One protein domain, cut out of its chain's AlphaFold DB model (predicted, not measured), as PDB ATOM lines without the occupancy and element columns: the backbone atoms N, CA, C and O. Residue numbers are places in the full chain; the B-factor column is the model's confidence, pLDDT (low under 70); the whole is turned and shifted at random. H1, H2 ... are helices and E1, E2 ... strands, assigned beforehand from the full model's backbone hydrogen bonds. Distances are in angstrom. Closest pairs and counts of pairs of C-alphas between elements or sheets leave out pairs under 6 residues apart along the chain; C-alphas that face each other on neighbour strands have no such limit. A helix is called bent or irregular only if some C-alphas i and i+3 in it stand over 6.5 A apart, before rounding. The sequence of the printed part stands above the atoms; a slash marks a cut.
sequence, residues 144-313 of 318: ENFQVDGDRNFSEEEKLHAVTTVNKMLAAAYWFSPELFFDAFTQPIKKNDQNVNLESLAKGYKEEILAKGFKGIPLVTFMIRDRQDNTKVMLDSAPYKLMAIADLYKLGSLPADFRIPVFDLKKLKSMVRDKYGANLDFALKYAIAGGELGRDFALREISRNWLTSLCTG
ATOM      1  N   GLU A 144     134.607 141.477  72.575       81.88
ATOM      2  CA  GLU A 144     134.466 141.864  73.983       81.88
ATOM      3  C   GLU A 144     135.381 141.060  74.914       81.88
ATOM      4  O   GLU A 144     135.572 141.424  76.073       81.88
ATOM      5  N   ASN A 145     135.948 139.956  74.423       77.19
ATOM      6  CA  ASN A 145     136.888 139.138  75.169       77.19
ATOM      7  C   ASN A 145     138.331 139.665  75.108       77.19
ATOM      8  O   ASN A 145     139.172 139.169  75.858       77.19
ATOM      9  N   PHE A 146     138.646 140.639  74.244       78.12
ATOM     10  CA  PHE A 146     139.958 141.286  74.257       78.12
ATOM     11  C   PHE A 146     140.092 142.257  75.435       78.12
ATOM     12  O   PHE A 146     139.243 143.117  75.658       78.12
ATOM     13  N   GLN A 147     141.226 142.184  76.132       69.25
ATOM     14  CA  GLN A 147     141.657 143.226  77.065       69.25
ATOM     15  C   GLN A 147     142.356 144.337  76.269       69.25
ATOM     16  O   GLN A 147     143.554 144.263  76.002       69.25
ATOM     17  N   VAL A 148     141.581 145.320  75.806       66.50
ATOM     18  CA  VAL A 148     142.099 146.468  75.049       66.50
ATOM     19  C   VAL A 148     142.293 147.646  75.996       66.50
ATOM     20  O   VAL A 148     141.343 148.364  76.297       66.50
ATOM     21  N   ASP A 149     143.531 147.865  76.433       55.91
ATOM     22  CA  ASP A 149     143.908 149.082  77.151       55.91
ATOM     23  C   ASP A 149     144.328 150.163  76.139       55.91
ATOM     24  O   ASP A 149     145.368 150.053  75.483       55.91
ATOM     25  N   GLY A 150     143.516 151.215  75.993       58.56
ATOM     26  CA  GLY A 150     143.889 152.441  75.277       58.56
ATOM     27  C   GLY A 150     142.843 153.002  74.309       58.56
ATOM     28  O   GLY A 150     141.929 152.316  73.865       58.56
ATOM     29  N   ASP A 151     143.038 154.267  73.923       54.69
ATOM     30  CA  ASP A 151     142.124 155.078  73.093       54.69
ATOM     31  C   ASP A 151     142.140 154.733  71.589       54.69
ATOM     32  O   ASP A 151     141.684 155.514  70.747       54.69
ATOM     33  N   ARG A 152     142.712 153.587  71.191       74.88
ATOM     34  CA  ARG A 152     142.777 153.244  69.768       74.88
ATOM     35  C   ARG A 152     141.396 152.826  69.267       74.88
ATOM     36  O   ARG A 152     140.888 151.761  69.602       74.88
ATOM     37  N   ASN A 153     140.864 153.611  68.339       80.88
ATOM     38  CA  ASN A 153     139.656 153.260  67.602       80.88
ATOM     39  C   ASN A 153     139.979 152.243  66.498       80.88
ATOM     40  O   ASN A 153     140.511 152.602  65.448       80.88
ATOM     41  N   PHE A 154     139.666 150.971  66.747       84.31
ATOM     42  CA  PHE A 154     139.735 149.905  65.744       84.31
ATOM     43  C   PHE A 154     138.533 149.969  64.804       84.31
ATOM     44  O   PHE A 154     137.392 150.102  65.254       84.31
ATOM     45  N   SER A 155     138.780 149.824  63.505       87.88
ATOM     46  CA  SER A 155     137.707 149.666  62.518       87.88
ATOM     47  C   SER A 155     137.024 148.298  62.642       87.88
ATOM     48  O   SER A 155     137.623 147.337  63.125       87.88
ATOM     49  N   GLU A 156     135.787 148.170  62.154       86.00
ATOM     50  CA  GLU A 156     135.057 146.892  62.174       86.00
ATOM     51  C   GLU A 156     135.789 145.778  61.406       86.00
ATOM     52  O   GLU A 156     135.787 144.623  61.829       86.00
ATOM     53  N   GLU A 157     136.504 146.120  60.327       86.00
ATOM     54  CA  GLU A 157     137.335 145.159  59.591       86.00
ATOM     55  C   GLU A 157     138.518 144.663  60.439       86.00
ATOM     56  O   GLU A 157     138.843 143.474  60.424       86.00
ATOM     57  N   GLU A 158     139.162 145.554  61.201       87.06
ATOM     58  CA  GLU A 158     140.262 145.193  62.101       87.06
ATOM     59  C   GLU A 158     139.781 144.300  63.246       87.06
ATOM     60  O   GLU A 158     140.427 143.290  63.534       87.06
ATOM     61  N   LYS A 159     138.633 144.631  63.852       86.56
ATOM     62  CA  LYS A 159     138.010 143.823  64.909       86.56
ATOM     63  C   LYS A 159     137.656 142.430  64.403       86.56
ATOM     64  O   LYS A 159     138.088 141.437  64.990       86.56
ATOM     65  N   LEU A 160     136.947 142.348  63.273       85.31
ATOM     66  CA  LEU A 160     136.575 141.080  62.646       85.31
ATOM     67  C   LEU A 160     137.812 140.247  62.296       85.31
ATOM     68  O   LEU A 160     137.829 139.032  62.503       85.31
ATOM     69  N   HIS A 161     138.870 140.889  61.795       84.62
ATOM     70  CA  HIS A 161     140.115 140.204  61.473       84.62
ATOM     71  C   HIS A 161     140.809 139.642  62.719       84.62
ATOM     72  O   HIS A 161     141.261 138.494  62.683       84.62
ATOM     73  N   ALA A 162     140.867 140.404  63.814       86.06
ATOM     74  CA  ALA A 162     141.453 139.953  65.074       86.06
ATOM     75  C   ALA A 162     140.671 138.768  65.657       86.06
ATOM     76  O   ALA A 162     141.255 137.722  65.935       86.06
ATOM     77  N   VAL A 163     139.342 138.889  65.728       83.44
ATOM     78  CA  VAL A 163     138.441 137.825  66.196       83.44
ATOM     79  C   VAL A 163     138.589 136.554  65.355       83.44
ATOM     80  O   VAL A 163     138.790 135.464  65.889       83.44
ATOM     81  N   THR A 164     138.575 136.682  64.026       84.00
ATOM     82  CA  THR A 164     138.742 135.539  63.114       84.00
ATOM     83  C   THR A 164     140.103 134.866  63.293       84.00
ATOM     84  O   THR A 164     140.204 133.641  63.245       84.00
ATOM     85  N   THR A 165     141.162 135.655  63.486       85.88
ATOM     86  CA  THR A 165     142.522 135.137  63.692       85.88
ATOM     87  C   THR A 165     142.588 134.328  64.979       85.88
ATOM     88  O   THR A 165     143.061 133.195  64.968       85.88
ATOM     89  N   VAL A 166     142.041 134.869  66.062       84.25
ATOM     90  CA  VAL A 166     141.961 134.194  67.353       84.25
ATOM     91  C   VAL A 166     141.171 132.883  67.267       84.25
ATOM     92  O   VAL A 166     141.669 131.851  67.715       84.25
ATOM     93  N   ASN A 167     139.990 132.887  66.644       80.69
ATOM     94  CA  ASN A 167     139.187 131.672  66.471       80.69
ATOM     95  C   ASN A 167     139.963 130.579  65.718       80.69
ATOM     96  O   ASN A 167     139.967 129.419  66.129       80.69
ATOM     97  N   LYS A 168     140.715 130.950  64.670       82.94
ATOM     98  CA  LYS A 168     141.617 130.019  63.968       82.94
ATOM     99  C   LYS A 168     142.751 129.509  64.856       82.94
ATOM    100  O   LYS A 168     143.122 128.342  64.747       82.94
ATOM    101  N   MET A 169     143.312 130.363  65.714       83.94
ATOM    102  CA  MET A 169     144.372 129.964  66.639       83.94
ATOM    103  C   MET A 169     143.867 128.930  67.646       83.94
ATOM    104  O   MET A 169     144.513 127.904  67.826       83.94
ATOM    105  N   LEU A 170     142.699 129.154  68.248       78.69
ATOM    106  CA  LEU A 170     142.086 128.229  69.208       78.69
ATOM    107  C   LEU A 170     141.742 126.883  68.578       78.69
ATOM    108  O   LEU A 170     142.062 125.842  69.148       78.69
ATOM    109  N   ALA A 171     141.167 126.902  67.373       77.81
ATOM    110  CA  ALA A 171     140.861 125.688  66.621       77.81
ATOM    111  C   ALA A 171     142.119 124.864  66.289       77.81
ATOM    112  O   ALA A 171     142.047 123.652  66.116       77.81
ATOM    113  N   ALA A 172     143.282 125.514  66.194       79.88
ATOM    114  CA  ALA A 172     144.558 124.876  65.881       79.88
ATOM    115  C   ALA A 172     145.469 124.656  67.106       79.88
ATOM    116  O   ALA A 172     146.610 124.190  66.934       79.88
ATOM    117  N   ALA A 173     144.998 125.025  68.301       81.31
ATOM    118  CA  ALA A 173     145.702 124.858  69.562       81.31
ATOM    119  C   ALA A 173     145.658 123.399  70.031       81.31
ATOM    120  O   ALA A 173     144.757 122.633  69.696       81.31
ATOM    121  N   TYR A 174     146.657 123.029  70.820       79.38
ATOM    122  CA  TYR A 174     146.710 121.757  71.526       79.38
ATOM    123  C   TYR A 174     146.107 121.958  72.915       79.38
ATOM    124  O   TYR A 174     146.417 122.951  73.573       79.38
ATOM    125  N   TRP A 175     145.273 121.028  73.368       79.62
ATOM    126  CA  TRP A 175     144.529 121.160  74.619       79.62
ATOM    127  C   TRP A 175     145.054 120.171  75.649       79.62
ATOM    128  O   TRP A 175     144.820 118.970  75.542       79.62
ATOM    129  N   PHE A 176     145.779 120.685  76.639       79.44
ATOM    130  CA  PHE A 176     146.463 119.872  77.640       79.44
ATOM    131  C   PHE A 176     145.663 119.769  78.931       79.44
ATOM    132  O   PHE A 176     145.120 120.771  79.392       79.44
ATOM    133  N   SER A 177     145.659 118.600  79.576       82.62
ATOM    134  CA  SER A 177     145.345 118.556  81.008       82.62
ATOM    135  C   SER A 177     146.423 119.322  81.798       82.62
ATOM    136  O   SER A 177     147.573 119.386  81.350       82.62
ATOM    137  N   PRO A 178     146.097 119.904  82.968       83.44
ATOM    138  CA  PRO A 178     147.081 120.590  83.803       83.44
ATOM    139  C   PRO A 178     148.315 119.739  84.125       83.44
ATOM    140  O   PRO A 178     149.431 120.239  84.049       83.44
ATOM    141  N   GLU A 179     148.123 118.450  84.412       83.12
ATOM    142  CA  GLU A 179     149.205 117.495  84.677       83.12
ATOM    143  C   GLU A 179     150.184 117.404  83.499       83.12
ATOM    144  O   GLU A 179     151.353 117.766  83.635       83.12
ATOM    145  N   LEU A 180     149.688 117.040  82.309       80.06
ATOM    146  CA  LEU A 180     150.521 116.910  81.111       80.06
ATOM    147  C   LEU A 180     151.166 118.238  80.711       80.06
ATOM    148  O   LEU A 180     152.273 118.256  80.179       80.06
ATOM    149  N   PHE A 181     150.477 119.355  80.945       81.56
ATOM    150  CA  PHE A 181     151.016 120.680  80.690       81.56
ATOM    151  C   PHE A 181     152.232 120.971  81.582       81.56
ATOM    152  O   PHE A 181     153.303 121.299  81.071       81.56
ATOM    153  N   PHE A 182     152.094 120.844  82.904       79.62
ATOM    154  CA  PHE A 182     153.185 121.173  83.824       79.62
ATOM    155  C   PHE A 182     154.356 120.185  83.730       79.62
ATOM    156  O   PHE A 182     155.498 120.594  83.943       79.62
ATOM    157  N   ASP A 183     154.104 118.942  83.314       77.94
ATOM    158  CA  ASP A 183     155.154 117.970  82.996       77.94
ATOM    159  C   ASP A 183     155.902 118.315  81.698       77.94
ATOM    160  O   ASP A 183     157.132 118.230  81.631       77.94
ATOM    161  N   ALA A 184     155.178 118.726  80.651       71.88
ATOM    162  CA  ALA A 184     155.755 119.001  79.334       71.88
ATOM    163  C   ALA A 184     156.488 120.351  79.248       71.88
ATOM    164  O   ALA A 184     157.408 120.496  78.437       71.88
ATOM    165  N   PHE A 185     156.085 121.343  80.047       70.94
ATOM    166  CA  PHE A 185     156.583 122.719  79.980       70.94
ATOM    167  C   PHE A 185     157.323 123.113  81.269       70.94
ATOM    168  O   PHE A 185     156.905 123.980  82.028       70.94
ATOM    169  N   THR A 186     158.488 122.506  81.493       53.47
ATOM    170  CA  THR A 186     159.376 122.758  82.645       53.47
ATOM    171  C   THR A 186     160.293 123.973  82.449       53.47
ATOM    172  O   THR A 186     161.493 123.924  82.731       53.47
ATOM    173  N   GLN A 187     159.768 125.098  81.949       54.81
ATOM    174  CA  GLN A 187     160.571 126.322  81.955       54.81
ATOM    175  C   GLN A 187     160.611 126.932  83.362       54.81
ATOM    176  O   GLN A 187     159.574 127.033  84.019       54.81
ATOM    177  N   PRO A 188     161.793 127.361  83.841       41.09
ATOM    178  CA  PRO A 188     161.904 128.033  85.119       41.09
ATOM    179  C   PRO A 188     161.200 129.384  85.002       41.09
ATOM    180  O   PRO A 188     161.731 130.316  84.398       41.09
ATOM    181  N   ILE A 189     160.009 129.497  85.592       44.81
ATOM    182  CA  ILE A 189     159.408 130.795  85.898       44.81
ATOM    183  C   ILE A 189     160.456 131.531  86.737       44.81
ATOM    184  O   ILE A 189     160.742 131.139  87.875       44.81
ATOM    185  N   LYS A 190     161.124 132.532  86.152       44.78
ATOM    186  CA  LYS A 190     162.155 133.292  86.862       44.78
ATOM    187  C   LYS A 190     161.485 133.950  88.066       44.78
ATOM    188  O   LYS A 190     160.605 134.786  87.915       44.78
ATOM    189  N   LYS A 191     161.942 133.598  89.270       40.22
ATOM    190  CA  LYS A 191     161.450 134.124  90.558       40.22
ATOM    191  C   LYS A 191     161.625 135.644  90.751       40.22
ATOM    192  O   LYS A 191     161.269 136.138  91.812       40.22
ATOM    193  N   ASN A 192     162.175 136.374  89.780       38.09
ATOM    194  CA  ASN A 192     162.573 137.771  89.967       38.09
ATOM    195  C   ASN A 192     161.579 138.828  89.487       38.09
ATOM    196  O   ASN A 192     161.846 140.004  89.707       38.09
ATOM    197  N   ASP A 193     160.412 138.447  88.973       43.69
ATOM    198  CA  ASP A 193     159.311 139.395  88.788       43.69
ATOM    199  C   ASP A 193     158.353 139.341  89.988       43.69
ATOM    200  O   ASP A 193     157.149 139.158  89.841       43.69
ATOM    201  N   GLN A 194     158.878 139.528  91.207       42.59
ATOM    202  CA  GLN A 194     158.065 139.872  92.387       42.59
ATOM    203  C   GLN A 194     157.560 141.317  92.271       42.59
ATOM    204  O   GLN A 194     157.799 142.177  93.118       42.59
ATOM    205  N   ASN A 195     156.879 141.605  91.169       50.22
ATOM    206  CA  ASN A 195     156.158 142.838  90.992       50.22
ATOM    207  C   ASN A 195     154.826 142.651  91.723       50.22
ATOM    208  O   ASN A 195     154.033 141.796  91.342       50.22
ATOM    209  N   VAL A 196     154.581 143.425  92.780       52.06
ATOM    210  CA  VAL A 196     153.379 143.347  93.644       52.06
ATOM    211  C   VAL A 196     152.067 143.364  92.831       52.06
ATOM    212  O   VAL A 196     151.040 142.843  93.261       52.06
ATOM    213  N   ASN A 197     152.108 143.899  91.609       65.50
ATOM    214  CA  ASN A 197     150.993 143.901  90.668       65.50
ATOM    215  C   ASN A 197     150.634 142.496  90.122       65.50
ATOM    216  O   ASN A 197     149.460 142.189  89.938       65.50
ATOM    217  N   LEU A 198     151.612 141.604  89.918       69.56
ATOM    218  CA  LEU A 198     151.394 140.266  89.345       69.56
ATOM    219  C   LEU A 198     150.591 139.350  90.271       69.56
ATOM    220  O   LEU A 198     149.721 138.626  89.798       69.56
ATOM    221  N   GLU A 199     150.841 139.394  91.580       73.75
ATOM    222  CA  GLU A 199     150.089 138.587  92.552       73.75
ATOM    223  C   GLU A 199     148.625 139.032  92.649       73.75
ATOM    224  O   GLU A 199     147.722 138.195  92.709       73.75
ATOM    225  N   SER A 200     148.385 140.346  92.607       76.81
ATOM    226  CA  SER A 200     147.037 140.921  92.580       76.81
ATOM    227  C   SER A 200     146.280 140.519  91.308       76.81
ATOM    228  O   SER A 200     145.152 140.028  91.384       76.81
ATOM    229  N   LEU A 201     146.929 140.627  90.141       78.19
ATOM    230  CA  LEU A 201     146.373 140.189  88.854       78.19
ATOM    231  C   LEU A 201     146.102 138.680  88.832       78.19
ATOM    232  O   LEU A 201     145.039 138.248  88.392       78.19
ATOM    233  N   ALA A 202     147.025 137.872  89.361       80.75
ATOM    234  CA  ALA A 202     146.847 136.430  89.476       80.75
ATOM    235  C   ALA A 202     145.670 136.081  90.394       80.75
ATOM    236  O   ALA A 202     144.921 135.152  90.103       80.75
ATOM    237  N   LYS A 203     145.465 136.821  91.493       82.94
ATOM    238  CA  LYS A 203     144.310 136.629  92.378       82.94
ATOM    239  C   LYS A 203     142.990 136.903  91.656       82.94
ATOM    240  O   LYS A 203     142.123 136.033  91.677       82.94
ATOM    241  N   GLY A 204     142.865 138.047  90.981       79.62
ATOM    242  CA  GLY A 204     141.664 138.362  90.199       79.62
ATOM    243  C   GLY A 204     141.388 137.312  89.117       79.62
ATOM    244  O   GLY A 204     140.254 136.879  88.935       79.62
ATOM    245  N   TYR A 205     142.444 136.813  88.468       79.44
ATOM    246  CA  TYR A 205     142.311 135.779  87.445       79.44
ATOM    247  C   TYR A 205     141.901 134.409  88.009       79.44
ATOM    248  O   TYR A 205     141.120 133.694  87.386       79.44
ATOM    249  N   LYS A 206     142.369 134.044  89.213       84.50
ATOM    250  CA  LYS A 206     141.915 132.831  89.916       84.50
ATOM    251  C   LYS A 206     140.410 132.866  90.175       84.50
ATOM    252  O   LYS A 206     139.725 131.880  89.914       84.50
ATOM    253  N   GLU A 207     139.906 133.998  90.664       81.81
ATOM    254  CA  GLU A 207     138.475 134.201  90.918       81.81
ATOM    255  C   GLU A 207     137.658 134.067  89.623       81.81
ATOM    256  O   GLU A 207     136.608 133.423  89.615       81.81
ATOM    257  N   GLU A 208     138.167 134.593  88.506       78.56
ATOM    258  CA  GLU A 208     137.522 134.467  87.198       78.56
ATOM    259  C   GLU A 208     137.484 133.018  86.687       78.56
ATOM    260  O   GLU A 208     136.420 132.562  86.261       78.56
ATOM    261  N   ILE A 209     138.597 132.278  86.789       78.69
ATOM    262  CA  ILE A 209     138.657 130.858  86.405       78.69
ATOM    263  C   ILE A 209     137.640 130.038  87.201       78.69
ATOM    264  O   ILE A 209     136.926 129.221  86.625       78.69
ATOM    265  N   LEU A 210     137.552 130.253  88.514       76.19
ATOM    266  CA  LEU A 210     136.619 129.517  89.367       76.19
ATOM    267  C   LEU A 210     135.155 129.873  89.080       76.19
ATOM    268  O   LEU A 210     134.292 129.002  89.135       76.19
ATOM    269  N   ALA A 211     134.864 131.139  88.767       73.62
ATOM    270  CA  ALA A 211     133.498 131.601  88.533       73.62
ATOM    271  C   ALA A 211     132.975 131.278  87.126       73.62
ATOM    272  O   ALA A 211     131.782 131.032  86.947       73.62
ATOM    273  N   LYS A 212     133.838 131.357  86.109       68.12
ATOM    274  CA  LYS A 212     133.435 131.345  84.693       68.12
ATOM    275  C   LYS A 212     134.213 130.342  83.841       68.12
ATOM    276  O   LYS A 212     133.960 130.278  82.638       68.12
ATOM    277  N   GLY A 213     135.141 129.589  84.424       68.00
ATOM    278  CA  GLY A 213     136.113 128.798  83.679       68.00
ATOM    279  C   GLY A 213     137.168 129.671  82.996       68.00
ATOM    280  O   GLY A 213     137.259 130.882  83.202       68.00
ATOM    281  N   PHE A 214     137.980 129.049  82.146       68.56
ATOM    282  CA  PHE A 214     138.986 129.756  81.367       68.56
ATOM    283  C   PHE A 214     138.343 130.563  80.224       68.56
ATOM    284  O   PHE A 214     137.981 130.017  79.180       68.56
ATOM    285  N   LYS A 215     138.232 131.882  80.409       62.94
ATOM    286  CA  LYS A 215     137.742 132.833  79.401       62.94
ATOM    287  C   LYS A 215     138.778 133.923  79.161       62.94
ATOM    288  O   LYS A 215     138.637 135.036  79.649       62.94
ATOM    289  N   GLY A 216     139.865 133.611  78.463       61.06
ATOM    290  CA  GLY A 216     140.902 134.617  78.253       61.06
ATOM    291  C   GLY A 216     141.755 134.382  77.027       61.06
ATOM    292  O   GLY A 216     142.610 133.501  77.022       61.06
ATOM    293  N   ILE A 217     141.589 135.261  76.044       60.78
ATOM    294  CA  ILE A 217     142.672 135.650  75.148       60.78
ATOM    295  C   ILE A 217     143.077 137.070  75.506       60.78
ATOM    296  O   ILE A 217     142.244 137.862  75.938       60.78
ATOM    297  N   PRO A 218     144.363 137.391  75.411       55.47
ATOM    298  CA  PRO A 218     145.401 136.633  74.716       55.47
ATOM    299  C   PRO A 218     145.858 135.321  75.363       55.47
ATOM    300  O   PRO A 218     145.901 135.235  76.595       55.47
ATOM    301  N   LEU A 219     146.102 134.306  74.514       62.56
ATOM    302  CA  LEU A 219     146.336 132.907  74.906       62.56
ATOM    303  C   LEU A 219     147.405 132.828  75.993       62.56
ATOM    304  O   LEU A 219     148.425 133.505  75.902       62.56
ATOM    305  N   VAL A 220     147.179 131.972  76.988       61.69
ATOM    306  CA  VAL A 220     148.090 131.824  78.131       61.69
ATOM    307  C   VAL A 220     149.422 131.209  77.741       61.69
ATOM    308  O   VAL A 220     150.420 131.458  78.410       61.69
ATOM    309  N   THR A 221     149.480 130.402  76.679       71.56
ATOM    310  CA  THR A 221     150.722 129.699  76.365       71.56
ATOM    311  C   THR A 221     150.959 129.549  74.874       71.56
ATOM    312  O   THR A 221     150.196 128.911  74.145       71.56
ATOM    313  N   PHE A 222     152.087 130.092  74.431       76.38
ATOM    314  CA  PHE A 222     152.628 129.842  73.109       76.38
ATOM    315  C   PHE A 222     153.774 128.859  73.199       76.38
ATOM    316  O   PHE A 222     154.543 128.870  74.160       76.38
ATOM    317  N   MET A 223     153.932 128.053  72.158       80.50
ATOM    318  CA  MET A 223     155.134 127.258  71.983       80.50
ATOM    319  C   MET A 223     155.800 127.527  70.643       80.50
ATOM    320  O   MET A 223     155.153 127.866  69.648       80.50
ATOM    321  N   ILE A 224     157.106 127.293  70.623       73.44
ATOM    322  CA  ILE A 224     157.890 127.136  69.408       73.44
ATOM    323  C   ILE A 224     158.539 125.756  69.457       73.44
ATOM    324  O   ILE A 224     159.232 125.420  70.419       73.44
ATOM    325  N   ARG A 225     158.298 124.957  68.414       67.88
ATOM    326  CA  ARG A 225     158.945 123.655  68.208       67.88
ATOM    327  C   ARG A 225     160.141 123.816  67.281       67.88
ATOM    328  O   ARG A 225     159.967 124.348  66.179       67.88
ATOM    329  N   ASP A 226     161.319 123.336  67.659       57.66
ATOM    330  CA  ASP A 226     162.381 123.085  66.682       57.66
ATOM    331  C   ASP A 226     162.064 121.778  65.912       57.66
ATOM    332  O   ASP A 226     161.377 120.891  66.407       57.66
ATOM    333  N   ARG A 227     162.422 121.720  64.623       53.50
ATOM    334  CA  ARG A 227     162.295 120.510  63.791       53.50
ATOM    335  C   ARG A 227     163.493 119.573  63.960       53.50
ATOM    336  O   ARG A 227     163.372 118.405  63.612       53.50
ATOM    337  N   GLN A 228     164.640 120.098  64.392       52.06
ATOM    338  CA  GLN A 228     165.889 119.341  64.539       52.06
ATOM    339  C   GLN A 228     166.127 118.884  65.980       52.06
ATOM    340  O   GLN A 228     166.784 117.872  66.201       52.06
ATOM    341  N   ASP A 229     165.560 119.611  66.936       54.06
ATOM    342  CA  ASP A 229     165.578 119.298  68.354       54.06
ATOM    343  C   ASP A 229     164.128 119.294  68.853       54.06
ATOM    344  O   ASP A 229     163.360 120.211  68.571       54.06
ATOM    345  N   ASN A 230     163.715 118.267  69.592       52.25
ATOM    346  CA  ASN A 230     162.360 118.206  70.149       52.25
ATOM    347  C   ASN A 230     162.174 119.177  71.330       52.25
ATOM    348  O   ASN A 230     161.181 119.083  72.058       52.25
ATOM    349  N   THR A 231     163.111 120.108  71.540       51.81
ATOM    350  CA  THR A 231     163.008 121.146  72.556       51.81
ATOM    351  C   THR A 231     161.810 122.054  72.288       51.81
ATOM    352  O   THR A 231     161.613 122.636  71.219       51.81
ATOM    353  N   LYS A 232     160.966 122.144  73.317       65.19
ATOM    354  CA  LYS A 232     159.727 122.915  73.324       65.19
ATOM    355  C   LYS A 232     160.002 124.197  74.082       65.19
ATOM    356  O   LYS A 232     160.333 124.179  75.268       65.19
ATOM    357  N   VAL A 233     159.889 125.320  73.391       63.59
ATOM    358  CA  VAL A 233     160.087 126.621  74.015       63.59
ATOM    359  C   VAL A 233     158.739 127.254  74.270       63.59
ATOM    360  O   VAL A 233     158.049 127.602  73.319       63.59
ATOM    361  N   MET A 234     158.393 127.425  75.543       72.25
ATOM    362  CA  MET A 234     157.267 128.245  75.948       72.25
ATOM    363  C   MET A 234     157.608 129.724  75.745       72.25
ATOM    364  O   MET A 234     158.693 130.171  76.117       72.25
ATOM    365  N   LEU A 235     156.684 130.461  75.144       69.19
ATOM    366  CA  LEU A 235     156.655 131.915  75.149       69.19
ATOM    367  C   LEU A 235     155.411 132.316  75.940       69.19
ATOM    368  O   LEU A 235     154.286 132.092  75.492       69.19
ATOM    369  N   ASP A 236     155.621 132.817  77.152       65.50
ATOM    370  CA  ASP A 236     154.535 133.246  78.029       65.50
ATOM    371  C   ASP A 236     154.201 134.712  77.740       65.50
ATOM    372  O   ASP A 236     155.079 135.576  77.741       65.50
ATOM    373  N   SER A 237     152.935 134.976  77.440       62.47
ATOM    374  CA  SER A 237     152.405 136.318  77.194       62.47
ATOM    375  C   SER A 237     151.845 136.962  78.466       62.47
ATOM    376  O   SER A 237     151.629 138.172  78.501       62.47
ATOM    377  N   ALA A 238     151.581 136.168  79.507       70.31
ATOM    378  CA  ALA A 238     150.879 136.600  80.704       70.31
ATOM    379  C   ALA A 238     151.229 135.706  81.915       70.31
ATOM    380  O   ALA A 238     150.402 134.892  82.345       70.31
ATOM    381  N   PRO A 239     152.400 135.924  82.547       73.69
ATOM    382  CA  PRO A 239     152.883 135.107  83.665       73.69
ATOM    383  C   PRO A 239     151.893 134.978  84.830       73.69
ATOM    384  O   PRO A 239     151.782 133.921  85.447       73.69
ATOM    385  N   TYR A 240     151.108 136.024  85.107       75.94
ATOM    386  CA  TYR A 240     150.079 136.004  86.153       75.94
ATOM    387  C   TYR A 240     148.953 134.993  85.872       75.94
ATOM    388  O   TYR A 240     148.404 134.417  86.812       75.94
ATOM    389  N   LYS A 241     148.619 134.737  84.598       79.50
ATOM    390  CA  LYS A 241     147.615 133.731  84.217       79.50
ATOM    391  C   LYS A 241     148.154 132.324  84.454       79.50
ATOM    392  O   LYS A 241     147.448 131.485  85.008       79.50
ATOM    393  N   LEU A 242     149.416 132.086  84.094       79.75
ATOM    394  CA  LEU A 242     150.084 130.814  84.347       79.75
ATOM    395  C   LEU A 242     150.217 130.540  85.853       79.75
ATOM    396  O   LEU A 242     149.912 129.438  86.305       79.75
ATOM    397  N   MET A 243     150.598 131.554  86.638       80.31
ATOM    398  CA  MET A 243     150.644 131.470  88.102       80.31
ATOM    399  C   MET A 243     149.280 131.109  88.698       80.31
ATOM    400  O   MET A 243     149.190 130.213  89.533       80.31
ATOM    401  N   ALA A 244     148.207 131.764  88.245       83.06
ATOM    402  CA  ALA A 244     146.849 131.478  88.696       83.06
ATOM    403  C   ALA A 244     146.436 130.021  88.432       83.06
ATOM    404  O   ALA A 244     145.923 129.358  89.332       83.06
ATOM    405  N   ILE A 245     146.703 129.506  87.227       84.12
ATOM    406  CA  ILE A 245     146.401 128.113  86.866       84.12
ATOM    407  C   ILE A 245     147.236 127.142  87.707       84.12
ATOM    408  O   ILE A 245     146.696 126.171  88.232       84.12
ATOM    409  N   ALA A 246     148.534 127.412  87.874       84.69
ATOM    410  CA  ALA A 246     149.426 126.571  88.666       84.69
ATOM    411  C   ALA A 246     148.989 126.486  90.135       84.69
ATOM    412  O   ALA A 246     149.031 125.410  90.732       84.69
ATOM    413  N   ASP A 247     148.542 127.599  90.716       85.25
ATOM    414  CA  ASP A 247     148.027 127.633  92.084       85.25
ATOM    415  C   ASP A 247     146.717 126.847  92.221       85.25
ATOM    416  O   ASP A 247     146.588 126.026  93.128       85.25
ATOM    417  N   LEU A 248     145.756 127.051  91.312       85.44
ATOM    418  CA  LEU A 248     144.482 126.321  91.334       85.44
ATOM    419  C   LEU A 248     144.677 124.816  91.130       85.44
ATOM    420  O   LEU A 248     143.989 124.022  91.772       85.44
ATOM    421  N   TYR A 249     145.630 124.428  90.279       86.88
ATOM    422  CA  TYR A 249     145.999 123.033  90.070       86.88
ATOM    423  C   TYR A 249     146.554 122.401  91.350       86.88
ATOM    424  O   TYR A 249     146.062 121.362  91.782       86.88
ATOM    425  N   LYS A 250     147.512 123.061  92.017       87.31
ATOM    426  CA  LYS A 250     148.078 122.586  93.295       87.31
ATOM    427  C   LYS A 250     147.027 122.457  94.398       87.31
ATOM    428  O   LYS A 250     147.146 121.584  95.249       87.31
ATOM    429  N   LEU A 251     146.018 123.327  94.388       87.88
ATOM    430  CA  LEU A 251     144.901 123.301  95.334       87.88
ATOM    431  C   LEU A 251     143.808 122.286  94.963       87.88
ATOM    432  O   LEU A 251     142.817 122.193  95.685       87.88
ATOM    433  N   GLY A 252     143.925 121.574  93.835       86.25
ATOM    434  CA  GLY A 252     142.883 120.662  93.348       86.25
ATOM    435  C   GLY A 252     141.549 121.363  93.063       86.25
ATOM    436  O   GLY A 252     140.497 120.736  93.112       86.25
ATOM    437  N   SER A 253     141.585 122.678  92.826       86.00
ATOM    438  CA  SER A 253     140.400 123.534  92.670       86.00
ATOM    439  C   SER A 253     140.027 123.775  91.205       86.00
ATOM    440  O   SER A 253     139.060 124.479  90.925       86.00
ATOM    441  N   LEU A 254     140.797 123.224  90.261       81.88
ATOM    442  CA  LEU A 254     140.430 123.243  88.849       81.88
ATOM    443  C   LEU A 254     139.318 122.218  88.572       81.88
ATOM    444  O   LEU A 254     139.351 121.121  89.136       81.88
ATOM    445  N   PRO A 255     138.369 122.533  87.673       74.44
ATOM    446  CA  PRO A 255     137.438 121.545  87.138       74.44
ATOM    447  C   PRO A 255     138.175 120.318  86.578       74.44
ATOM    448  O   PRO A 255     139.248 120.450  85.986       74.44
ATOM    449  N   ALA A 256     137.606 119.120  86.744       73.19
ATOM    450  CA  ALA A 256     138.242 117.865  86.317       73.19
ATOM    451  C   ALA A 256     138.468 117.791  84.793       73.19
ATOM    452  O   ALA A 256     139.409 117.161  84.304       73.19
ATOM    453  N   ASP A 257     137.607 118.459  84.037       73.44
ATOM    454  CA  ASP A 257     137.660 118.577  82.588       73.44
ATOM    455  C   ASP A 257     138.541 119.733  82.103       73.44
ATOM    456  O   ASP A 257     138.797 119.792  80.911       73.44
ATOM    457  N   PHE A 258     139.079 120.588  82.985       79.12
ATOM    458  CA  PHE A 258     139.864 121.769  82.609       79.12
ATOM    459  C   PHE A 258     141.025 121.426  81.664       79.12
ATOM    460  O   PHE A 258     141.807 120.495  81.909       79.12
ATOM    461  N   ARG A 259     141.171 122.214  80.595       79.56
ATOM    462  CA  ARG A 259     142.258 122.128  79.616       79.56
ATOM    463  C   ARG A 259     142.943 123.476  79.375       79.56
ATOM    464  O   ARG A 259     142.310 124.529  79.294       79.56
ATOM    465  N   ILE A 260     144.261 123.434  79.206       81.75
ATOM    466  CA  ILE A 260     145.102 124.596  78.902       81.75
ATOM    467  C   ILE A 260     145.374 124.616  77.390       81.75
ATOM    468  O   ILE A 260     145.983 123.667  76.882       81.75
ATOM    469  N   PRO A 261     144.949 125.664  76.655       80.62
ATOM    470  CA  PRO A 261     145.258 125.791  75.239       80.62
ATOM    471  C   PRO A 261     146.709 126.239  75.036       80.62
ATOM    472  O   PRO A 261     147.123 127.300  75.504       80.62
ATOM    473  N   VAL A 262     147.464 125.451  74.272       81.19
ATOM    474  CA  VAL A 262     148.836 125.755  73.858       81.19
ATOM    475  C   VAL A 262     148.887 125.909  72.349       81.19
ATOM    476  O   VAL A 262     148.612 124.967  71.603       81.19
ATOM    477  N   PHE A 263     149.274 127.089  71.873       82.12
ATOM    478  CA  PHE A 263     149.307 127.376  70.443       82.12
ATOM    479  C   PHE A 263     150.732 127.378  69.878       82.12
ATOM    480  O   PHE A 263     151.639 128.007  70.423       82.12
ATOM    481  N   ASP A 264     150.928 126.690  68.752       83.12
ATOM    482  CA  ASP A 264     152.195 126.710  68.017       83.12
ATOM    483  C   ASP A 264     152.291 127.983  67.174       83.12
ATOM    484  O   ASP A 264     151.607 128.120  66.154       83.12
ATOM    485  N   LEU A 265     153.179 128.898  67.563       81.44
ATOM    486  CA  LEU A 265     153.343 130.174  66.868       81.44
ATOM    487  C   LEU A 265     153.730 130.019  65.395       81.44
ATOM    488  O   LEU A 265     153.418 130.905  64.602       81.44
ATOM    489  N   LYS A 266     154.328 128.894  64.976       79.38
ATOM    490  CA  LYS A 266     154.596 128.645  63.549       79.38
ATOM    491  C   LYS A 266     153.321 128.608  62.710       79.38
ATOM    492  O   LYS A 266     153.361 128.982  61.538       79.38
ATOM    493  N   LYS A 267     152.189 128.198  63.292       82.50
ATOM    494  CA  LYS A 267     150.897 128.155  62.593       82.50
ATOM    495  C   LYS A 267     150.324 129.556  62.353       82.50
ATOM    496  O   LYS A 267     149.604 129.743  61.371       82.50
ATOM    497  N   LEU A 268     150.693 130.551  63.172       83.19
ATOM    498  CA  LEU A 268     150.152 131.916  63.099       83.19
ATOM    499  C   LEU A 268     150.375 132.566  61.732       83.19
ATOM    500  O   LEU A 268     149.485 133.248  61.235       83.19
ATOM    501  N   LYS A 269     151.518 132.304  61.086       81.38
ATOM    502  CA  LYS A 269     151.847 132.848  59.757       81.38
ATOM    503  C   LYS A 269     150.767 132.557  58.715       81.38
ATOM    504  O   LYS A 269     150.450 133.428  57.920       81.38
ATOM    505  N   SER A 270     150.198 131.353  58.737       81.38
ATOM    506  CA  SER A 270     149.137 130.948  57.802       81.38
ATOM    507  C   SER A 270     147.765 131.558  58.121       81.38
ATOM    508  O   SER A 270     146.842 131.466  57.317       81.38
ATOM    509  N   MET A 271     147.617 132.159  59.306       82.69
ATOM    510  CA  MET A 271     146.350 132.686  59.821       82.69
ATOM    511  C   MET A 271     146.256 134.210  59.707       82.69
ATOM    512  O   MET A 271     145.147 134.740  59.630       82.69
ATOM    513  N   VAL A 272     147.397 134.901  59.676       80.81
ATOM    514  CA  VAL A 272     147.494 136.359  59.521       80.81
ATOM    515  C   VAL A 272     147.684 136.753  58.051       80.81
ATOM    516  O   VAL A 272     148.165 135.965  57.245       80.81
ATOM    517  N   ARG A 273     147.317 137.990  57.682       74.31
ATOM    518  CA  ARG A 273     147.562 138.525  56.325       74.31
ATOM    519  C   ARG A 273     149.062 138.528  55.990       74.31
ATOM    520  O   ARG A 273     149.883 138.772  56.873       74.31
ATOM    521  N   ASP A 274     149.401 138.414  54.705       73.62
ATOM    522  CA  ASP A 274     150.792 138.375  54.210       73.62
ATOM    523  C   ASP A 274     151.664 139.528  54.722       73.62
ATOM    524  O   ASP A 274     152.822 139.321  55.086       73.62
ATOM    525  N   LYS A 275     151.082 140.729  54.855       73.50
ATOM    526  CA  LYS A 275     151.761 141.919  55.398       73.50
ATOM    527  C   LYS A 275     152.293 141.743  56.830       73.50
ATOM    528  O   LYS A 275     153.126 142.527  57.268       73.50
ATOM    529  N   TYR A 276     151.810 140.740  57.561       74.06
ATOM    530  CA  TYR A 276     152.252 140.379  58.909       74.06
ATOM    531  C   TYR A 276     153.134 139.119  58.927       74.06
ATOM    532  O   TYR A 276     153.849 138.875  59.896       74.06
ATOM    533  N   GLY A 277     153.105 138.320  57.855       71.94
ATOM    534  CA  GLY A 277     153.739 137.004  57.802       71.94
ATOM    535  C   GLY A 277     155.264 137.032  57.687       71.94
ATOM    536  O   GLY A 277     155.922 136.166  58.259       71.94
ATOM    537  N   ALA A 278     155.839 138.014  56.984       73.88
ATOM    538  CA  ALA A 278     157.290 138.091  56.770       73.88
ATOM    539  C   ALA A 278     158.066 138.354  58.075       73.88
ATOM    540  O   ALA A 278     158.989 137.611  58.409       73.88
ATOM    541  N   ASN A 279     157.636 139.355  58.851       73.62
ATOM    542  CA  ASN A 279     158.265 139.707  60.130       73.62
ATOM    543  C   ASN A 279     158.108 138.587  61.162       73.62
ATOM    544  O   ASN A 279     159.033 138.292  61.916       73.62
ATOM    545  N   LEU A 280     156.953 137.918  61.157       78.25
ATOM    546  CA  LEU A 280     156.685 136.796  62.043       78.25
ATOM    547  C   LEU A 280     157.561 135.577  61.710       78.25
ATOM    548  O   LEU A 280     158.122 134.963  62.610       78.25
ATOM    549  N   ASP A 281     157.727 135.238  60.429       79.12
ATOM    550  CA  ASP A 281     158.596 134.131  60.000       79.12
ATOM    551  C   ASP A 281     160.053 134.367  60.419       79.12
ATOM    552  O   ASP A 281     160.723 133.458  60.914       79.12
ATOM    553  N   PHE A 282     160.519 135.608  60.265       77.69
ATOM    554  CA  PHE A 282     161.845 136.029  60.697       77.69
ATOM    555  C   PHE A 282     162.014 135.909  62.219       77.69
ATOM    556  O   PHE A 282     162.944 135.245  62.683       77.69
ATOM    557  N   ALA A 283     161.078 136.468  62.993       78.75
ATOM    558  CA  ALA A 283     161.065 136.387  64.453       78.75
ATOM    559  C   ALA A 283     161.110 134.934  64.959       78.75
ATOM    560  O   ALA A 283     161.925 134.591  65.817       78.75
ATOM    561  N   LEU A 284     160.287 134.049  64.389       78.75
ATOM    562  CA  LEU A 284     160.195 132.654  64.828       78.75
ATOM    563  C   LEU A 284     161.435 131.825  64.482       78.75
ATOM    564  O   LEU A 284     161.837 130.977  65.279       78.75
ATOM    565  N   LYS A 285     162.075 132.071  63.331       78.00
ATOM    566  CA  LYS A 285     163.361 131.436  62.988       78.00
ATOM    567  C   LYS A 285     164.445 131.797  64.005       78.00
ATOM    568  O   LYS A 285     165.188 130.922  64.450       78.00
ATOM    569  N   TYR A 286     164.499 133.065  64.408       72.75
ATOM    570  CA  TYR A 286     165.466 133.547  65.391       72.75
ATOM    571  C   TYR A 286     165.198 133.040  66.806       72.75
ATOM    572  O   TYR A 286     166.150 132.736  67.517       72.75
ATOM    573  N   ALA A 287     163.937 132.879  67.211       75.25
ATOM    574  CA  ALA A 287     163.611 132.309  68.517       75.25
ATOM    575  C   ALA A 287     164.113 130.870  68.706       75.25
ATOM    576  O   ALA A 287     164.454 130.482  69.821       75.25
ATOM    577  N   ILE A 288     164.194 130.102  67.617       70.88
ATOM    578  CA  ILE A 288     164.745 128.742  67.621       70.88
ATOM    579  C   ILE A 288     166.273 128.791  67.667       70.88
ATOM    580  O   ILE A 288     166.891 128.228  68.565       70.88
ATOM    581  N   ALA A 289     166.891 129.508  66.726       71.19
ATOM    582  CA  ALA A 289     168.344 129.500  66.563       71.19
ATOM    583  C   ALA A 289     169.105 130.337  67.613       71.19
ATOM    584  O   ALA A 289     170.299 130.129  67.829       71.19
ATOM    585  N   GLY A 290     168.441 131.318  68.227       64.94
ATOM    586  CA  GLY A 290     169.054 132.358  69.057       64.94
ATOM    587  C   GLY A 290     168.994 132.124  70.567       64.94
ATOM    588  O   GLY A 290     169.428 132.999  71.318       64.94
ATOM    589  N   GLY A 291     168.451 130.995  71.034       70.06
ATOM    590  CA  GLY A 291     168.288 130.731  72.467       70.06
ATOM    591  C   GLY A 291     167.440 131.807  73.159       70.06
ATOM    592  O   GLY A 291     166.457 132.280  72.597       70.06
ATOM    593  N   GLU A 292     167.812 132.212  74.374       69.75
ATOM    594  CA  GLU A 292     167.076 133.220  75.160       69.75
ATOM    595  C   GLU A 292     166.965 134.579  74.445       69.75
ATOM    596  O   GLU A 292     165.870 135.111  74.301       69.75
ATOM    597  N   LEU A 293     168.065 135.086  73.879       69.94
ATOM    598  CA  LEU A 293     168.069 136.355  73.137       69.94
ATOM    599  C   LEU A 293     167.161 136.316  71.900       69.94
ATOM    600  O   LEU A 293     166.519 137.309  71.559       69.94
ATOM    601  N   GLY A 294     167.102 135.166  71.225       74.94
ATOM    602  CA  GLY A 294     166.190 134.954  70.105       74.94
ATOM    603  C   GLY A 294     164.722 134.981  70.533       74.94
ATOM    604  O   GLY A 294     163.886 135.524  69.812       74.94
ATOM    605  N   ARG A 295     164.403 134.414  71.705       75.44
ATOM    606  CA  ARG A 295     163.046 134.425  72.277       75.44
ATOM    607  C   ARG A 295     162.609 135.846  72.611       75.44
ATOM    608  O   ARG A 295     161.542 136.256  72.166       75.44
ATOM    609  N   ASP A 296     163.459 136.612  73.291       74.50
ATOM    610  CA  ASP A 296     163.186 138.015  73.630       74.50
ATOM    611  C   ASP A 296     162.971 138.869  72.375       74.50
ATOM    612  O   ASP A 296     162.074 139.715  72.320       74.50
ATOM    613  N   PHE A 297     163.771 138.625  71.334       77.81
ATOM    614  CA  PHE A 297     163.597 139.278  70.043       77.81
ATOM    615  C   PHE A 297     162.243 138.936  69.411       77.81
ATOM    616  O   PHE A 297     161.525 139.836  68.976       77.81
ATOM    617  N   ALA A 298     161.854 137.659  69.395       79.31
ATOM    618  CA  ALA A 298     160.567 137.260  68.843       79.31
ATOM    619  C   ALA A 298     159.385 137.849  69.619       79.31
ATOM    620  O   ALA A 298     158.444 138.333  68.994       79.31
ATOM    621  N   LEU A 299     159.456 137.890  70.954       78.94
ATOM    622  CA  LEU A 299     158.447 138.560  71.778       78.94
ATOM    623  C   LEU A 299     158.338 140.051  71.423       78.94
ATOM    624  O   LEU A 299     157.241 140.593  71.282       78.94
ATOM    625  N   ARG A 300     159.473 140.723  71.200       80.00
ATOM    626  CA  ARG A 300     159.502 142.130  70.779       80.00
ATOM    627  C   ARG A 300     158.875 142.349  69.401       80.00
ATOM    628  O   ARG A 300     158.132 143.304  69.211       80.00
ATOM    629  N   GLU A 301     159.164 141.492  68.431       82.75
ATOM    630  CA  GLU A 301     158.600 141.635  67.085       82.75
ATOM    631  C   GLU A 301     157.099 141.323  67.052       82.75
ATOM    632  O   GLU A 301     156.335 142.042  66.406       82.75
ATOM    633  N   ILE A 302     156.655 140.316  67.810       82.19
ATOM    634  CA  ILE A 302     155.230 139.999  67.963       82.19
ATOM    635  C   ILE A 302     154.486 141.159  68.644       82.19
ATOM    636  O   ILE A 302     153.391 141.514  68.204       82.19
ATOM    637  N   SER A 303     155.081 141.782  69.663       81.31
ATOM    638  CA  SER A 303     154.452 142.880  70.413       81.31
ATOM    639  C   SER A 303     154.391 144.213  69.668       81.31
ATOM    640  O   SER A 303     153.484 145.008  69.913       81.31
ATOM    641  N   ARG A 304     155.317 144.470  68.736       82.88
ATOM    642  CA  ARG A 304     155.337 145.693  67.909       82.88
ATOM    643  C   ARG A 304     154.165 145.788  66.943       82.88
ATOM    644  O   ARG A 304     153.736 146.886  66.587       82.88
ATOM    645  N   ASN A 305     153.671 144.652  66.471       84.25
ATOM    646  CA  ASN A 305     152.560 144.626  65.542       84.25
ATOM    647  C   ASN A 305     151.244 144.515  66.304       84.25
ATOM    648  O   ASN A 305     151.022 143.557  67.033       84.25
ATOM    649  N   TRP A 306     150.344 145.474  66.092       85.12
ATOM    650  CA  TRP A 306     149.101 145.544  66.855       85.12
ATOM    651  C   TRP A 306     148.244 144.279  66.756       85.12
ATOM    652  O   TRP A 306     147.626 143.914  67.745       85.12
ATOM    653  N   LEU A 307     148.194 143.613  65.597       85.94
ATOM    654  CA  LEU A 307     147.334 142.448  65.406       85.94
ATOM    655  C   LEU A 307     147.931 141.241  66.117       85.94
ATOM    656  O   LEU A 307     147.225 140.563  66.857       85.94
ATOM    657  N   THR A 308     149.219 140.968  65.903       84.81
ATOM    658  CA  THR A 308     149.874 139.832  66.560       84.81
ATOM    659  C   THR A 308     149.977 140.067  68.059       84.81
ATOM    660  O   THR A 308     149.686 139.151  68.813       84.81
ATOM    661  N   SER A 309     150.282 141.287  68.498       83.06
ATOM    662  CA  SER A 309     150.262 141.697  69.904       83.06
ATOM    663  C   SER A 309     148.885 141.491  70.526       83.06
ATOM    664  O   SER A 309     148.773 140.829  71.545       83.06
ATOM    665  N   LEU A 310     147.811 141.933  69.867       83.38
ATOM    666  CA  LEU A 310     146.447 141.772  70.372       83.38
ATOM    667  C   LEU A 310     146.012 140.297  70.423       83.38
ATOM    668  O   LEU A 310     145.482 139.841  71.432       83.38
ATOM    669  N   CYS A 311     146.264 139.529  69.359       84.12
ATOM    670  CA  CYS A 311     145.859 138.120  69.280       84.12
ATOM    671  C   CYS A 311     146.694 137.214  70.195       84.12
ATOM    672  O   CYS A 311     146.201 136.184  70.658       84.12
ATOM    673  N   THR A 312     147.961 137.568  70.443       81.12
ATOM    674  CA  THR A 312     148.872 136.757  71.264       81.12
ATOM    675  C   THR A 312     149.032 137.254  72.694       81.12
ATOM    676  O   THR A 312     149.400 136.482  73.567       81.12
ATOM    677  N   GLY A 313     148.769 138.533  72.952       77.81
ATOM    678  CA  GLY A 313     148.955 139.201  74.250       77.81
ATOM    679  C   GLY A 313     150.363 139.428  74.662       77.81
ATOM    680  O   GLY A 313     150.599 139.878  75.775       77.81
TER     681      GLY A 313
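What this domain is: This is residues 144 to 313 of the 318 residues of an uncharacterized protein of Pseudanabaena biceps PCC 7429 (UniProt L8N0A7). A small, strongly twisted sheet of four short strands sits between two groups of helices: H3 and H4, packed on each other, at one end, and the hairpin H6 and H7 with H8 and H1 at the other. Residues 149 to 157 stick out from the body. The printed part has 170 residues, with eight named helices and four named strands in the order H1 E1 H2 H3 E2 E3 H4 E4 H5 H6 H7 H8. The mixed sheet runs E1 E4 E2 E3, and the class is mixed, helices and strands. The whole is compact, with a radius of gyration of the C-alphas of 16.1 A and spans of 44 by 41 by 31 A.

How they stand to each other: H1, residues 156 to 171, touches H8, residues 306 to 312, with its residues 162 to 166 alone, closest at the C-alphas of Val 166 and Cys 311, 5.9 A, at a shallow tilt of 26 degrees, the same way. E1, residues 174 to 176, is an edge strand antiparallel to E4, residues 260 to 264, with N 174 and O 262 at 2.9 A. H2, residues 178 to 184, is on the sheet at a height of 7.4 A, over none of its strands, but only just: 2 of its C-alphas fall on E1. H3, residues 196 to 212, touches H4, residues 239 to 250, at a steep tilt of 56 degrees; the closest C-alphas, of Ala 202 and Tyr 240, are 4.7 A apart. E2, residues 221 to 225, is parallel to E4, with N 223 and O 263 at 2.9 A, and forms an antiparallel hairpin with E3, residues 232 to 235, with N 235 and O 222 at 2.8 A. H5, residues 265 to 268, only just touches H6, residues 274 to 289, with 3 pairs of C-alphas within 8 A, the closest those of Lys 266 and Leu 284, 7.0 A. H6 and H7, residues 291 to 304, form a helical hairpin at 18 degrees, with the C-alphas of Ala 287 and Gly 294 closest at 4.0 A. H7 and H8 touch only at the corner, closest at the C-alphas of Ser 303 and Ser 309, 4.4 A. Each O i to N i+4 pair is within hydrogen-bond range in H1, H2, H4, H7 and H8, with 12 of 13 in H3 and 10 of 12 in H6; H5 is too short for such a pair.

Where its parts are: H1 begins at C-alpha 156, (135.057, 146.892, 62.174), and is 22.4 A long. H3 is 24.9 A, H4 16.5 A, H6 23.2 A and H7 20.3 A long; E2 is 13.1 A and E4 13.2 A. H6 is irregular, but only just: C-alphas 275 and 278 are 6.9 A apart. H8 ends at C-alpha 312, (148.872, 136.757, 71.264).

The domain as a whole: The two C-alphas farthest apart, of Leu 251 and Lys 275, are 44.6 A apart. The printed part has no cut, and the link from H2 to H3, 11 residues, is long. The mean pLDDT of the printed part is 74.5; 42 residues are under 70, among them 186 to 198 and 225 to 233.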